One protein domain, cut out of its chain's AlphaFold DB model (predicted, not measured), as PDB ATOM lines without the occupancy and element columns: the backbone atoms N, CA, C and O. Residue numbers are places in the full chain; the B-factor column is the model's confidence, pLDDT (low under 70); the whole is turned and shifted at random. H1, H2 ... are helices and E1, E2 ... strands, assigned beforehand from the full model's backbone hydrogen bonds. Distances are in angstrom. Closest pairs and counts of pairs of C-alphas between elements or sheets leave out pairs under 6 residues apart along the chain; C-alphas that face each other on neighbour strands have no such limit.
ATOM      1  N   ARG A   2      63.588  30.034  -7.918       57.88
ATOM      2  CA  ARG A   2      62.510  30.622  -7.082       57.88
ATOM      3  C   ARG A   2      61.786  31.836  -7.697       57.88
ATOM      4  O   ARG A   2      60.592  32.002  -7.492       57.88
ATOM      5  N   THR A   3      62.482  32.650  -8.493       57.28
ATOM      6  CA  THR A   3      61.913  33.829  -9.178       57.28
ATOM      7  C   THR A   3      60.904  33.458 -10.265       57.28
ATOM      8  O   THR A   3      59.899  34.142 -10.428       57.28
ATOM      9  N   VAL A   4      61.139  32.343 -10.963       62.00
ATOM     10  CA  VAL A   4      60.240  31.844 -12.013       62.00
ATOM     11  C   VAL A   4      58.920  31.391 -11.395       62.00
ATOM     12  O   VAL A   4      57.874  31.787 -11.887       62.00
ATOM     13  N   GLN A   5      58.959  30.674 -10.265       62.69
ATOM     14  CA  GLN A   5      57.743  30.253  -9.558       62.69
ATOM     15  C   GLN A   5      56.919  31.432  -9.032       62.69
ATOM     16  O   GLN A   5      55.695  31.400  -9.129       62.69
ATOM     17  N   LEU A   6      57.571  32.486  -8.525       63.75
ATOM     18  CA  LEU A   6      56.874  33.696  -8.081       63.75
ATOM     19  C   LEU A   6      56.149  34.385  -9.245       63.75
ATOM     20  O   LEU A   6      55.004  34.801  -9.094       63.75
ATOM     21  N   ALA A   7      56.792  34.460 -10.414       68.25
ATOM     22  CA  ALA A   7      56.191  35.034 -11.614       68.25
ATOM     23  C   ALA A   7      55.007  34.195 -12.122       68.25
ATOM     24  O   ALA A   7      53.988  34.756 -12.521       68.25
ATOM     25  N   THR A   8      55.100  32.862 -12.054       76.06
ATOM     26  CA  THR A   8      53.998  31.973 -12.460       76.06
ATOM     27  C   THR A   8      52.806  32.077 -11.510       76.06
ATOM     28  O   THR A   8      51.668  32.149 -11.966       76.06
ATOM     29  N   LEU A   9      53.058  32.143 -10.199       75.38
ATOM     30  CA  LEU A   9      52.018  32.343  -9.188       75.38
ATOM     31  C   LEU A   9      51.344  33.708  -9.350       75.38
ATOM     32  O   LEU A   9      50.121  33.785  -9.347       75.38
ATOM     33  N   CYS A  10      52.123  34.771  -9.559       77.06
ATOM     34  CA  CYS A  10      51.585  36.117  -9.754       77.06
ATOM     35  C   CYS A  10      50.738  36.208 -11.035       77.06
ATOM     36  O   CYS A  10      49.645  36.768 -11.018       77.06
ATOM     37  N   GLY A  11      51.196  35.580 -12.125       79.69
ATOM     38  CA  GLY A  11      50.433  35.473 -13.368       79.69
ATOM     39  C   GLY A  11      49.122  34.702 -13.196       79.69
ATOM     40  O   GLY A  11      48.075  35.181 -13.621       79.69
ATOM     41  N   ALA A  12      49.150  33.553 -12.517       80.94
ATOM     42  CA  ALA A  12      47.946  32.769 -12.245       80.94
ATOM     43  C   ALA A  12      46.935  33.542 -11.378       80.94
ATOM     44  O   ALA A  12      45.746  33.546 -11.684       80.94
ATOM     45  N   VAL A  13      47.405  34.248 -10.345       83.81
ATOM     46  CA  VAL A  13      46.555  35.082  -9.480       83.81
ATOM     47  C   VAL A  13      45.931  36.239 -10.264       83.81
ATOM     48  O   VAL A  13      44.738  36.487 -10.118       83.81
ATOM     49  N   LEU A  14      46.692  36.905 -11.138       81.81
ATOM     50  CA  LEU A  14      46.172  37.977 -11.995       81.81
ATOM     51  C   LEU A  14      45.105  37.476 -12.972       81.81
ATOM     52  O   LEU A  14      44.078  38.129 -13.125       81.81
ATOM     53  N   VAL A  15      45.313  36.312 -13.595       83.69
ATOM     54  CA  VAL A  15      44.329  35.703 -14.505       83.69
ATOM     55  C   VAL A  15      43.046  35.338 -13.756       83.69
ATOM     56  O   VAL A  15      41.954  35.631 -14.235       83.69
ATOM     57  N   VAL A  16      43.165  34.752 -12.562       80.75
ATOM     58  CA  VAL A  16      42.010  34.413 -11.718       80.75
ATOM     59  C   VAL A  16      41.251  35.672 -11.296       80.75
ATOM     60  O   VAL A  16      40.031  35.706 -11.429       80.75
ATOM     61  N   LEU A  17      41.951  36.726 -10.859       76.94
ATOM     62  CA  LEU A  17      41.334  38.009 -10.512       76.94
ATOM     63  C   LEU A  17      40.588  38.615 -11.701       76.94
ATOM     64  O   LEU A  17      39.445  39.022 -11.530       76.94
ATOM     65  N   LEU A  18      41.192  38.609 -12.897       77.44
ATOM     66  CA  LEU A  18      40.569  39.144 -14.107       77.44
ATOM     67  C   LEU A  18      39.241  38.434 -14.406       77.44
ATOM     68  O   LEU A  18      38.219  39.092 -14.580       77.44
ATOM     69  N   VAL A  19      39.241  37.096 -14.370       72.25
ATOM     70  CA  VAL A  19      38.041  36.271 -14.585       72.25
ATOM     71  C   VAL A  19      36.985  36.528 -13.505       72.25
ATOM     72  O   VAL A  19      35.801  36.603 -13.825       72.25
ATOM     73  N   LEU A  20      37.393  36.718 -12.244       63.56
ATOM     74  CA  LEU A  20      36.489  37.074 -11.144       63.56
ATOM     75  C   LEU A  20      35.814  38.443 -11.351       63.56
ATOM     76  O   LEU A  20      34.630  38.587 -11.049       63.56
ATOM     77  N   THR A  21      36.521  39.437 -11.897       64.25
ATOM     78  CA  THR A  21      35.929  40.745 -12.240       64.25
ATOM     79  C   THR A  21      34.866  40.638 -13.331       64.25
ATOM     80  O   THR A  21      33.810  41.258 -13.217       64.25
ATOM     81  N   GLU A  22      35.108  39.820 -14.356       58.00
ATOM     82  CA  GLU A  22      34.158  39.620 -15.458       58.00
ATOM     83  C   GLU A  22      32.877  38.916 -14.975       58.00
ATOM     84  O   GLU A  22      31.768  39.298 -15.352       58.00
ATOM     85  N   VAL A  23      32.991  37.929 -14.075       59.31
ATOM     86  CA  VAL A  23      31.808  37.253 -13.505       59.31
ATOM     87  C   VAL A  23      31.069  38.109 -12.470       59.31
ATOM     88  O   VAL A  23      29.860  37.937 -12.310       59.31
ATOM     89  N   ALA A  24      31.738  39.065 -11.813       53.16
ATOM     90  CA  ALA A  24      31.100  40.039 -10.921       53.16
ATOM     91  C   ALA A  24      30.214  41.048 -11.677       53.16
ATOM     92  O   ALA A  24      29.213  41.514 -11.138       53.16
ATOM     93  N   PHE A  25      30.515  41.334 -12.949       48.84
ATOM     94  CA  PHE A  25      29.643  42.149 -13.807       48.84
ATOM     95  C   PHE A  25      28.344  41.432 -14.203       48.84
ATOM     96  O   PHE A  25      27.331  42.084 -14.460       48.84
ATOM     97  N   CYS A  26      28.352  40.097 -14.211       44.97
ATOM     98  CA  CYS A  26      27.183  39.276 -14.533       44.97
ATOM     99  C   CYS A  26      26.381  38.836 -13.300       44.97
ATOM    100  O   CYS A  26      25.261  38.353 -13.451       44.97
ATOM    101  N   ASN A  27      26.926  38.999 -12.094       49.66
ATOM    102  CA  ASN A  27      26.285  38.579 -10.856       49.66
ATOM    103  C   ASN A  27      26.434  39.694  -9.810       49.66
ATOM    104  O   ASN A  27      27.447  39.734  -9.106       49.66
ATOM    105  N   PRO A  28      25.450  40.604  -9.664       44.31
ATOM    106  CA  PRO A  28      25.376  41.429  -8.476       44.31
ATOM    107  C   PRO A  28      24.980  40.484  -7.342       44.31
ATOM    108  O   PRO A  28      23.804  40.318  -7.024       44.31
ATOM    109  N   LEU A  29      25.967  39.810  -6.749       42.97
ATOM    110  CA  LEU A  29      25.828  39.359  -5.378       42.97
ATOM    111  C   LEU A  29      25.455  40.617  -4.605       42.97
ATOM    112  O   LEU A  29      26.271  41.528  -4.472       42.97
ATOM    113  N   ASN A  56       3.888  52.191 -17.586       55.00
ATOM    114  CA  ASN A  56       5.253  52.565 -17.759       55.00
ATOM    115  C   ASN A  56       5.957  52.289 -16.439       55.00
ATOM    116  O   ASN A  56       5.760  52.993 -15.449       55.00
ATOM    117  N   ALA A  57       6.744  51.217 -16.418       64.19
ATOM    118  CA  ALA A  57       7.618  50.932 -15.294       64.19
ATOM    119  C   ALA A  57       8.849  51.833 -15.382       64.19
ATOM    120  O   ALA A  57       9.490  51.921 -16.435       64.19
ATOM    121  N   MET A  58       9.178  52.492 -14.271       59.44
ATOM    122  CA  MET A  58      10.449  53.190 -14.117       59.44
ATOM    123  C   MET A  58      11.500  52.206 -13.604       59.44
ATOM    124  O   MET A  58      11.293  51.536 -12.593       59.44
ATOM    125  N   VAL A  59      12.633  52.117 -14.297       61.47
ATOM    126  CA  VAL A  59      13.793  51.344 -13.854       61.47
ATOM    127  C   VAL A  59      14.927  52.321 -13.571       61.47
ATOM    128  O   VAL A  59      15.405  53.035 -14.459       61.47
ATOM    129  N   GLN A  60      15.342  52.394 -12.307       56.16
ATOM    130  CA  GLN A  60      16.470  53.223 -11.897       56.16
ATOM    131  C   GLN A  60      17.758  52.510 -12.314       56.16
ATOM    132  O   GLN A  60      18.074  51.442 -11.800       56.16
ATOM    133  N   THR A  61      18.470  53.069 -13.292       57.56
ATOM    134  CA  THR A  61      19.724  52.498 -13.802       57.56
ATOM    135  C   THR A  61      20.812  53.552 -13.672       57.56
ATOM    136  O   THR A  61      20.689  54.617 -14.268       57.56
ATOM    137  N   LEU A  62      21.879  53.260 -12.921       59.12
ATOM    138  CA  LEU A  62      23.008  54.183 -12.713       59.12
ATOM    139  C   LEU A  62      23.632  54.663 -14.041       59.12
ATOM    140  O   LEU A  62      24.106  55.790 -14.141       59.12
ATOM    141  N   THR A  63      23.582  53.822 -15.075       64.50
ATOM    142  CA  THR A  63      24.034  54.097 -16.445       64.50
ATOM    143  C   THR A  63      22.905  53.828 -17.427       64.50
ATOM    144  O   THR A  63      22.855  52.824 -18.140       64.50
ATOM    145  N   CYS A  64      21.945  54.741 -17.466       72.69
ATOM    146  CA  CYS A  64      20.885  54.653 -18.447       72.69
ATOM    147  C   CYS A  64      21.468  54.906 -19.853       72.69
ATOM    148  O   CYS A  64      21.794  56.024 -20.240       72.69
ATOM    149  N   THR A  65      21.638  53.827 -20.611       77.88
ATOM    150  CA  THR A  65      21.967  53.842 -22.037       77.88
ATOM    151  C   THR A  65      20.798  53.220 -22.786       77.88
ATOM    152  O   THR A  65      20.259  52.199 -22.356       77.88
ATOM    153  N   SER A  66      20.385  53.837 -23.898       74.25
ATOM    154  CA  SER A  66      19.244  53.388 -24.717       74.25
ATOM    155  C   SER A  66      19.205  51.862 -24.969       74.25
ATOM    156  O   SER A  66      18.170  51.251 -24.686       74.25
ATOM    157  N   PRO A  67      20.311  51.189 -25.372       82.25
ATOM    158  CA  PRO A  67      20.303  49.734 -25.565       82.25
ATOM    159  C   PRO A  67      20.108  48.924 -24.269       82.25
ATOM    160  O   PRO A  67      19.362  47.945 -24.280       82.25
ATOM    161  N   ASN A  68      20.711  49.333 -23.147       82.62
ATOM    162  CA  ASN A  68      20.549  48.644 -21.858       82.62
ATOM    163  C   ASN A  68      19.132  48.802 -21.303       82.62
ATOM    164  O   ASN A  68      18.530  47.832 -20.845       82.62
ATOM    165  N   CYS A  69      18.576  50.011 -21.394       85.94
ATOM    166  CA  CYS A  69      17.216  50.299 -20.955       85.94
ATOM    167  C   CYS A  69      16.197  49.430 -21.706       85.94
ATOM    168  O   CYS A  69      15.372  48.758 -21.092       85.94
ATOM    169  N   LEU A  70      16.304  49.351 -23.036       85.69
ATOM    170  CA  LEU A  70      15.418  48.512 -23.840       85.69
ATOM    171  C   LEU A  70      15.547  47.019 -23.500       85.69
ATOM    172  O   LEU A  70      14.531  46.327 -23.423       85.69
ATOM    173  N   ALA A  71      16.768  46.516 -23.286       86.81
ATOM    174  CA  ALA A  71      16.997  45.123 -22.905       86.81
ATOM    175  C   ALA A  71      16.347  44.785 -21.552       86.81
ATOM    176  O   ALA A  71      15.647  43.777 -21.439       86.81
ATOM    177  N   GLN A  72      16.495  45.665 -20.557       85.25
ATOM    178  CA  GLN A  72      15.848  45.512 -19.253       85.25
ATOM    179  C   GLN A  72      14.321  45.555 -19.368       85.25
ATOM    180  O   GLN A  72      13.639  44.693 -18.817       85.25
ATOM    181  N   CYS A  73      13.777  46.504 -20.131       87.38
ATOM    182  CA  CYS A  73      12.341  46.602 -20.381       87.38
ATOM    183  C   CYS A  73      11.788  45.327 -21.034       87.38
ATOM    184  O   CYS A  73      10.769  44.806 -20.581       87.38
ATOM    185  N   ARG A  74      12.497  44.763 -22.020       87.62
ATOM    186  CA  ARG A  74      12.127  43.489 -22.659       87.62
ATOM    187  C   ARG A  74      12.162  42.306 -21.700       87.62
ATOM    188  O   ARG A  74      11.232  41.508 -21.718       87.62
ATOM    189  N   GLY A  75      13.167  42.223 -20.827       84.44
ATOM    190  CA  GLY A  75      13.229  41.196 -19.778       84.44
ATOM    191  C   GLY A  75      12.064  41.268 -18.782       84.44
ATOM    192  O   GLY A  75      11.701  40.268 -18.174       84.44
ATOM    193  N   ARG A  76      11.437  42.443 -18.650       82.25
ATOM    194  CA  ARG A  76      10.243  42.688 -17.824       82.25
ATOM    195  C   ARG A  76       8.928  42.597 -18.621       82.25
ATOM    196  O   ARG A  76       7.864  42.864 -18.071       82.25
ATOM    197  N   GLY A  77       8.996  42.249 -19.909       86.25
ATOM    198  CA  GLY A  77       7.856  42.077 -20.816       86.25
ATOM    199  C   GLY A  77       7.481  43.309 -21.652       86.25
ATOM    200  O   GLY A  77       6.709  43.185 -22.597       86.25
ATOM    201  N   TYR A  78       8.049  44.485 -21.382       87.75
ATOM    202  CA  TYR A  78       7.756  45.718 -22.121       87.75
ATOM    203  C   TYR A  78       8.394  45.703 -23.522       87.75
ATOM    204  O   TYR A  78       9.483  45.169 -23.733       87.75
ATOM    205  N   ARG A  79       7.732  46.321 -24.509       86.44
ATOM    206  CA  ARG A  79       8.201  46.335 -25.911       86.44
ATOM    207  C   ARG A  79       9.154  47.485 -26.223       86.44
ATOM    208  O   ARG A  79       9.957  47.368 -27.152       86.44
ATOM    209  N   ARG A  80       9.075  48.568 -25.455       84.88
ATOM    210  CA  ARG A  80       9.866  49.786 -25.608       84.88
ATOM    211  C   ARG A  80      10.537  50.181 -24.297       84.88
ATOM    212  O   ARG A  80      10.066  49.839 -23.214       84.88
ATOM    213  N   GLY A  81      11.637  50.913 -24.431       86.62
ATOM    214  CA  GLY A  81      12.396  51.512 -23.342       86.62
ATOM    215  C   GLY A  81      13.010  52.819 -23.829       86.62
ATOM    216  O   GLY A  81      13.592  52.842 -24.912       86.62
ATOM    217  N   SER A  82      12.850  53.899 -23.066       85.75
ATOM    218  CA  SER A  82      13.475  55.193 -23.342       85.75
ATOM    219  C   SER A  82      14.287  55.652 -22.149       85.75
ATOM    220  O   SER A  82      13.893  55.466 -21.000       85.75
ATOM    221  N   CYS A  83      15.429  56.258 -22.432       85.56
ATOM    222  CA  CYS A  83      16.337  56.726 -21.415       85.56
ATOM    223  C   CYS A  83      16.279  58.249 -21.292       85.56
ATOM    224  O   CYS A  83      16.638  58.952 -22.235       85.56
ATOM    225  N   THR A  84      15.884  58.748 -20.121       83.44
ATOM    226  CA  THR A  84      15.766  60.186 -19.850       83.44
ATOM    227  C   THR A  84      16.441  60.510 -18.522       83.44
ATOM    228  O   THR A  84      16.007  60.030 -17.479       83.44
ATOM    229  N   ILE A  85      17.506  61.322 -18.551       81.69
ATOM    230  CA  ILE A  85      18.208  61.850 -17.359       81.69
ATOM    231  C   ILE A  85      18.563  60.726 -16.356       81.69
ATOM    232  O   ILE A  85      18.189  60.757 -15.186       81.69
ATOM    233  N   GLY A  86      19.221  59.661 -16.828       77.56
ATOM    234  CA  GLY A  86      19.625  58.545 -15.958       77.56
ATOM    235  C   GLY A  86      18.484  57.613 -15.526       77.56
ATOM    236  O   GLY A  86      18.694  56.721 -14.709       77.56
ATOM    237  N   ARG A  87      17.269  57.785 -16.057       78.62
ATOM    238  CA  ARG A  87      16.116  56.933 -15.745       78.62
ATOM    239  C   ARG A  87      15.623  56.216 -16.990       78.62
ATOM    240  O   ARG A  87      15.446  56.828 -18.041       78.62
ATOM    241  N   CYS A  88      15.396  54.916 -16.852       83.19
ATOM    242  CA  CYS A  88      14.831  54.095 -17.905       83.19
ATOM    243  C   CYS A  88      13.307  54.031 -17.746       83.19
ATOM    244  O   CYS A  88      12.797  53.670 -16.687       83.19
ATOM    245  N   PHE A  89      12.587  54.389 -18.803       86.50
ATOM    246  CA  PHE A  89      11.132  54.363 -18.888       86.50
ATOM    247  C   PHE A  89      10.713  53.254 -19.841       86.50
ATOM    248  O   PHE A  89      10.930  53.359 -21.047       86.50
ATOM    249  N   CYS A  90      10.107  52.198 -19.313       87.00
ATOM    250  CA  CYS A  90       9.583  51.108 -20.125       87.00
ATOM    251  C   CYS A  90       8.159  51.416 -20.588       87.00
ATOM    252  O   CYS A  90       7.399  51.996 -19.827       87.00
ATOM    253  N   SER A  91       7.766  51.005 -21.794       84.44
ATOM    254  CA  SER A  91       6.367  51.059 -22.250       84.44
ATOM    255  C   SER A  91       6.010  49.841 -23.104       84.44
ATOM    256  O   SER A  91       6.860  49.217 -23.743       84.44
ATOM    257  N   TYR A  92       4.733  49.455 -23.087       79.81
ATOM    258  CA  TYR A  92       4.208  48.359 -23.919       79.81
ATOM    259  C   TYR A  92       3.771  48.801 -25.323       79.81
ATOM    260  O   TYR A  92       3.538  47.948 -26.179       79.81
TER     261      TYR A  92
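AT A GLANCE: This is residues 2 to 29 and 56 to 92 of the 93 residues of an uncharacterized protein of Anopheles dirus (UniProt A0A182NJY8). One long straight helix, H1, stands free of a small compact head, and the two lie one after the other along the longest axis. In the head, the short helix H2 packs on one face of a small sheet of three strands, whose other face is bare. The printed part has 65 residues, with two named helices and three named strands in the order H1, E1, H2, E2, E3; the class is mixed, helices and strands. The sheet runs E1, E3, E2 and is antiparallel throughout. The whole is extended, with a radius of gyration of the C-alphas of 19.5 A and spans of 63 by 22 by 18 A, and H1 makes much of that length.

HOW THE PARTS SIT: H1, residues 2 to 26, is not on the sheet. It is apart from H2, residues 66 to 75, from E2, residues 80 to 84, and from E3, residues 87 to 91. E1, residues 58 to 60, is an edge strand and the antiparallel neighbour of E3, at 151 degrees between their directions; N 59 and O 88 are within hydrogen-bond range at 2.9 A. H2 is on the sheet at a height over the sheet of 7.5 A. It lies over E3 and only just over E2, where 3 of its C-alphas fall, and runs slantwise to the strands, at 49 degrees to E3 on the local plane. The closest C-alphas of H2 and E2 are those of Leu 70 and Gly 81, 4.3 A apart; those of H2 and E3 are Cys 73 and Cys 90, 5.3 A apart. E2, the other edge strand, forms a hairpin with the inner strand E3, antiparallel at 155 degrees; N 82 and O 89 are 2.8 A apart, and N 91 and O 80 2.9 A. E1, H2 and E2 form a split strand-helix-strand unit, two strands that run the same way with E3 between them, and its crossover is right-handed. Every O i to N i+4 pair is within hydrogen-bond range in H2, and 20 of 21 are in H1.

IN THESE COORDINATES: H1 begins at C-alpha 2, (62.510, 30.622, -7.082), and is 37.1 A long, ending at C-alpha 26, (27.183, 39.276, -14.533). E1 is 6.4 A long, H2 14.5 A, E2 13.3 A and E3 13.1 A. E3 ends at C-alpha 91, (6.367, 51.059, -22.250).

THE WHOLE: The C-alphas of Arg 2 and Tyr 92, the two farthest apart, are 63.2 A apart. Residues 2 to 29 stand free; without them the body spans 21 by 15 by 11 A. Residues 30 to 55 are not printed, and C-alphas 29 and 56 are 27.4 A apart across the cut. The links E1 to H2, H2 to E2 and E2 to E3 are tight. The mean pLDDT of the printed part is 73.0, and residues 2 to 7, 20 to 29 and 56 to 63 are under 70.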